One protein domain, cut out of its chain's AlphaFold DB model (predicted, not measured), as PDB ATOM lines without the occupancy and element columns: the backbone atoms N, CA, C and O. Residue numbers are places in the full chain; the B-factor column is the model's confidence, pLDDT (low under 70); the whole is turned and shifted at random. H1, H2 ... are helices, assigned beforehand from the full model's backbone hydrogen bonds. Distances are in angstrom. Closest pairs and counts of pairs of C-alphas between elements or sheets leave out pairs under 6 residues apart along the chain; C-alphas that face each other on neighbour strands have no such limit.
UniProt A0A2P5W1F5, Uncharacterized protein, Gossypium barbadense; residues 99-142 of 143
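What this domain is: This is residues 99 to 142 of the 143 residues of an uncharacterized protein of Gossypium barbadense (UniProt A0A2P5W1F5). Two helices, H1 and then H2, follow each other nearly end to end, making a long thin rod with a slight bend at the loop of residues 119 to 122. They meet at this corner without folding back on each other, and their far parts, residues 99 to 112 and 130 to 142, stand free. The printed part has 44 residues with two named helices and no named strand; its class is all helix. It is extended, with a radius of gyration of the C-alphas of 17.0 A and spans of 57 by 16 by 7 A.

How they stand to each other: H1, residues 100 to 118, and H2, residues 123 to 140, touch only at the corner by their tight link of 4 residues. H1 touches H2 with residues 117 to 118 alone, and H2 touches H1 with residues 123 to 125 alone. Their closest C-alphas, those of Ser 117 and Ser 123, are 5.1 A apart. The helices run the same way at a shallow tilt of 30 degrees. In H1 and H2 every O i to N i+4 pair is within hydrogen-bond range.

Where its parts are: H1 measures 27.0 A from C-alpha 100 at (346.209, 339.612, 357.789) to C-alpha 118. H2 measures 26.0 A, from C-alpha 123 to C-alpha 140 at (318.039, 299.599, 335.655).

The domain as a whole: The C-alphas of Arg 99 and Thr 142, the two farthest apart, are 56.9 A apart. The printed part has no cut. Its mean pLDDT is 87.8, and residue 142 is under 70.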
ATOM      1  N   ARG A  99     344.902 341.589 361.272       84.56
ATOM      2  CA  ARG A  99     344.630 340.138 361.267       84.56
ATOM      3  C   ARG A  99     345.041 339.426 359.981       84.56
ATOM      4  O   ARG A  99     344.714 338.251 359.797       84.56
ATOM      5  N   LYS A 100     345.800 340.102 359.115       83.94
ATOM      6  CA  LYS A 100     346.209 339.612 357.789       83.94
ATOM      7  C   LYS A 100     346.829 338.214 357.828       83.94
ATOM      8  O   LYS A 100     346.491 337.359 357.013       83.94
ATOM      9  N   GLU A 101     347.737 337.979 358.771       83.06
ATOM     10  CA  GLU A 101     348.484 336.722 358.864       83.06
ATOM     11  C   GLU A 101     347.603 335.564 359.351       83.06
ATOM     12  O   GLU A 101     347.590 334.494 358.742       83.06
ATOM     13  N   GLY A 102     346.769 335.799 360.371       84.00
ATOM     14  CA  GLY A 102     345.798 334.810 360.848       84.00
ATOM     15  C   GLY A 102     344.767 334.441 359.778       84.00
ATOM     16  O   GLY A 102     344.437 333.267 359.607       84.00
ATOM     17  N   PHE A 103     344.309 335.424 359.000       83.44
ATOM     18  CA  PHE A 103     343.393 335.181 357.887       83.44
ATOM     19  C   PHE A 103     344.059 334.375 356.762       83.44
ATOM     20  O   PHE A 103     343.450 333.450 356.226       83.44
ATOM     21  N   ALA A 104     345.326 334.660 356.442       80.44
ATOM     22  CA  ALA A 104     346.091 333.904 355.451       80.44
ATOM     23  C   ALA A 104     346.320 332.440 355.872       80.44
ATOM     24  O   ALA A 104     346.166 331.533 355.049       80.44
ATOM     25  N   ILE A 105     346.631 332.193 357.149       86.56
ATOM     26  CA  ILE A 105     346.770 330.837 357.702       86.56
ATOM     27  C   ILE A 105     345.439 330.088 357.592       86.56
ATOM     28  O   ILE A 105     345.396 329.000 357.019       86.56
ATOM     29  N   SER A 106     344.345 330.700 358.053       85.56
ATOM     30  CA  SER A 106     343.016 330.085 358.014       85.56
ATOM     31  C   SER A 106     342.558 329.782 356.582       85.56
ATOM     32  O   SER A 106     342.067 328.687 356.307       85.56
ATOM     33  N   ALA A 107     342.789 330.697 355.635       85.62
ATOM     34  CA  ALA A 107     342.495 330.467 354.221       85.62
ATOM     35  C   ALA A 107     343.320 329.303 353.640       85.62
ATOM     36  O   ALA A 107     342.789 328.484 352.889       85.62
ATOM     37  N   SER A 108     344.597 329.186 354.019       89.25
ATOM     38  CA  SER A 108     345.453 328.063 353.615       89.25
ATOM     39  C   SER A 108     344.957 326.729 354.180       89.25
ATOM     40  O   SER A 108     344.914 325.726 353.466       89.25
ATOM     41  N   GLU A 109     344.542 326.697 355.445       91.31
ATOM     42  CA  GLU A 109     343.963 325.501 356.066       91.31
ATOM     43  C   GLU A 109     342.640 325.106 355.417       91.31
ATOM     44  O   GLU A 109     342.432 323.931 355.108       91.31
ATOM     45  N   MET A 110     341.781 326.082 355.135       89.81
ATOM     46  CA  MET A 110     340.515 325.858 354.449       89.81
ATOM     47  C   MET A 110     340.739 325.297 353.044       89.81
ATOM     48  O   MET A 110     340.110 324.310 352.677       89.81
ATOM     49  N   ALA A 111     341.705 325.835 352.293       88.56
ATOM     50  CA  ALA A 111     342.092 325.291 350.994       88.56
ATOM     51  C   ALA A 111     342.579 323.834 351.104       88.56
ATOM     52  O   ALA A 111     342.196 322.994 350.290       88.56
ATOM     53  N   LYS A 112     343.362 323.495 352.138       90.25
ATOM     54  CA  LYS A 112     343.804 322.111 352.393       90.25
ATOM     55  C   LYS A 112     342.645 321.178 352.742       90.25
ATOM     56  O   LYS A 112     342.669 320.016 352.346       90.25
ATOM     57  N   VAL A 113     341.664 321.635 353.518       89.50
ATOM     58  CA  VAL A 113     340.472 320.835 353.851       89.50
ATOM     59  C   VAL A 113     339.634 320.608 352.597       89.50
ATOM     60  O   VAL A 113     339.353 319.458 352.281       89.50
ATOM     61  N   THR A 114     339.339 321.658 351.830       86.56
ATOM     62  CA  THR A 114     338.587 321.547 350.573       86.56
ATOM     63  C   THR A 114     339.272 320.606 349.590       86.56
ATOM     64  O   THR A 114     338.618 319.715 349.057       86.56
ATOM     65  N   ASN A 115     340.590 320.738 349.397       89.56
ATOM     66  CA  ASN A 115     341.328 319.889 348.462       89.56
ATOM     67  C   ASN A 115     341.302 318.405 348.874       89.56
ATOM     68  O   ASN A 115     341.207 317.535 348.018       89.56
ATOM     69  N   ARG A 116     341.323 318.118 350.184       89.62
ATOM     70  CA  ARG A 116     341.150 316.755 350.718       89.62
ATOM     71  C   ARG A 116     339.718 316.242 350.610       89.62
ATOM     72  O   ARG A 116     339.505 315.046 350.505       89.62
ATOM     73  N   SER A 117     338.717 317.113 350.672       86.62
ATOM     74  CA  SER A 117     337.323 316.693 350.507       86.62
ATOM     75  C   SER A 117     337.010 316.296 349.064       86.62
ATOM     76  O   SER A 117     336.170 315.421 348.861       86.62
ATOM     77  N   VAL A 118     337.682 316.903 348.081       86.88
ATOM     78  CA  VAL A 118     337.456 316.650 346.645       86.88
ATOM     79  C   VAL A 118     338.465 315.692 346.000       86.88
ATOM     80  O   VAL A 118     338.269 315.317 344.846       86.88
ATOM     81  N   SER A 119     339.533 315.300 346.701       90.69
ATOM     82  CA  SER A 119     340.470 314.275 346.225       90.69
ATOM     83  C   SER A 119     339.790 312.906 346.113       90.69
ATOM     84  O   SER A 119     338.697 312.708 346.634       90.69
ATOM     85  N   ALA A 120     340.426 311.949 345.433       88.50
ATOM     86  CA  ALA A 120     339.840 310.628 345.166       88.50
ATOM     87  C   ALA A 120     339.487 309.823 346.438       88.50
ATOM     88  O   ALA A 120     338.607 308.970 346.414       88.50
ATOM     89  N   ASP A 121     340.157 310.102 347.554       89.88
ATOM     90  CA  ASP A 121     339.886 309.564 348.895       89.88
ATOM     91  C   ASP A 121     338.977 310.477 349.746       89.88
ATOM     92  O   ASP A 121     338.709 310.204 350.918       89.88
ATOM     93  N   GLY A 122     338.506 311.573 349.158       92.88
ATOM     94  CA  GLY A 122     337.750 312.627 349.804       92.88
ATOM     95  C   GLY A 122     336.263 312.325 349.950       92.88
ATOM     96  O   GLY A 122     335.641 311.606 349.163       92.88
ATOM     97  N   SER A 123     335.651 312.931 350.967       92.88
ATOM     98  CA  SER A 123     334.234 312.731 351.270       92.88
ATOM     99  C   SER A 123     333.317 313.186 350.132       92.88
ATOM    100  O   SER A 123     332.386 312.461 349.781       92.88
ATOM    101  N   SER A 124     333.580 314.338 349.511       89.69
ATOM    102  CA  SER A 124     332.784 314.841 348.385       89.69
ATOM    103  C   SER A 124     332.915 313.946 347.156       89.69
ATOM    104  O   SER A 124     331.906 313.684 346.507       89.69
ATOM    105  N   TYR A 125     334.115 313.426 346.884       90.12
ATOM    106  CA  TYR A 125     334.344 312.461 345.807       90.12
ATOM    107  C   TYR A 125     333.545 311.172 346.047       90.12
ATOM    108  O   TYR A 125     332.738 310.771 345.212       90.12
ATOM    109  N   SER A 126     333.655 310.592 347.248       91.19
ATOM    110  CA  SER A 126     332.932 309.363 347.608       91.19
ATOM    111  C   SER A 126     331.404 309.512 347.573       91.19
ATOM    112  O   SER A 126     330.692 308.590 347.178       91.19
ATOM    113  N   ASN A 127     330.880 310.680 347.962       93.81
ATOM    114  CA  ASN A 127     329.448 310.962 347.909       93.81
ATOM    115  C   ASN A 127     328.950 311.092 346.467       93.81
ATOM    116  O   ASN A 127     327.842 310.653 346.165       93.81
ATOM    117  N   PHE A 128     329.760 311.673 345.579       91.31
ATOM    118  CA  PHE A 128     329.414 311.793 344.167       91.31
ATOM    119  C   PHE A 128     329.400 310.428 343.469       91.31
ATOM    120  O   PHE A 128     328.448 310.122 342.754       91.31
ATOM    121  N   ASP A 129     330.378 309.565 343.755       93.06
ATOM    122  CA  ASP A 129     330.401 308.190 343.240       93.06
ATOM    123  C   ASP A 129     329.175 307.384 343.686       93.06
ATOM    124  O   ASP A 129     328.552 306.691 342.879       93.06
ATOM    125  N   ARG A 130     328.769 307.520 344.956       92.94
ATOM    126  CA  ARG A 130     327.539 306.892 345.471       92.94
ATOM    127  C   ARG A 130     326.295 307.374 344.736       92.94
ATOM    128  O   ARG A 130     325.468 306.555 344.354       92.94
ATOM    129  N   LEU A 131     326.186 308.680 344.491       93.81
ATOM    130  CA  LEU A 131     325.065 309.250 343.745       93.81
ATOM    131  C   LEU A 131     325.000 308.709 342.308       93.81
ATOM    132  O   LEU A 131     323.915 308.401 341.819       93.81
ATOM    133  N   ILE A 132     326.145 308.579 341.629       93.00
ATOM    134  CA  ILE A 132     326.207 307.984 340.286       93.00
ATOM    135  C   ILE A 132     325.678 306.550 340.314       93.00
ATOM    136  O   ILE A 132     324.902 306.161 339.438       93.00
ATOM    137  N   GLU A 133     326.088 305.769 341.309       92.94
ATOM    138  CA  GLU A 133     325.660 304.381 341.431       92.94
ATOM    139  C   GLU A 133     324.162 304.266 341.731       92.94
ATOM    140  O   GLU A 133     323.461 303.499 341.071       92.94
ATOM    141  N   ASP A 134     323.637 305.105 342.624       93.69
ATOM    142  CA  ASP A 134     322.202 305.166 342.906       93.69
ATOM    143  C   ASP A 134     321.397 305.472 341.633       93.69
ATOM    144  O   ASP A 134     320.394 304.809 341.352       93.69
ATOM    145  N   ILE A 135     321.852 306.424 340.811       91.94
ATOM    146  CA  ILE A 135     321.210 306.769 339.534       91.94
ATOM    147  C   ILE A 135     321.227 305.585 338.562       91.94
ATOM    148  O   ILE A 135     320.199 305.285 337.948       91.94
ATOM    149  N   ARG A 136     322.355 304.874 338.444       91.69
ATOM    150  CA  ARG A 136     322.448 303.667 337.605       91.69
ATOM    151  C   ARG A 136     321.458 302.602 338.061       91.69
ATOM    152  O   ARG A 136     320.692 302.093 337.243       91.69
ATOM    153  N   ILE A 137     321.412 302.322 339.361       91.75
ATOM    154  CA  ILE A 137     320.485 301.351 339.950       91.75
ATOM    155  C   ILE A 137     319.032 301.749 339.676       91.75
ATOM    156  O   ILE A 137     318.223 300.889 339.327       91.75
ATOM    157  N   MET A 138     318.690 303.032 339.808       88.50
ATOM    158  CA  MET A 138     317.345 303.526 339.504       88.50
ATOM    159  C   MET A 138     316.994 303.332 338.025       88.50
ATOM    160  O   MET A 138     315.911 302.839 337.723       88.50
ATOM    161  N   SER A 139     317.919 303.626 337.107       83.94
ATOM    162  CA  SER A 139     317.684 303.456 335.667       83.94
ATOM    163  C   SER A 139     317.503 301.993 335.238       83.94
ATOM    164  O   SER A 139     316.686 301.721 334.363       83.94
ATOM    165  N   LEU A 140     318.171 301.044 335.906       80.25
ATOM    166  CA  LEU A 140     318.039 299.599 335.655       80.25
ATOM    167  C   LEU A 140     316.751 298.981 336.230       80.25
ATOM    168  O   LEU A 140     316.381 297.874 335.846       80.25
ATOM    169  N   LYS A 141     316.083 299.663 337.168       71.06
ATOM    170  CA  LYS A 141     314.833 299.213 337.811       71.06
ATOM    171  C   LYS A 141     313.568 299.749 337.132       71.06
ATOM    172  O   LYS A 141     312.470 299.520 337.636       71.06
ATOM    173  N   THR A 142     313.714 300.458 336.017       58.38
ATOM    174  CA  THR A 142     312.584 300.938 335.213       58.38
ATOM    175  C   THR A 142     312.175 299.809 334.253       58.38
ATOM    176  O   THR A 142     313.059 299.336 333.538       58.38
TER     177      THR A 142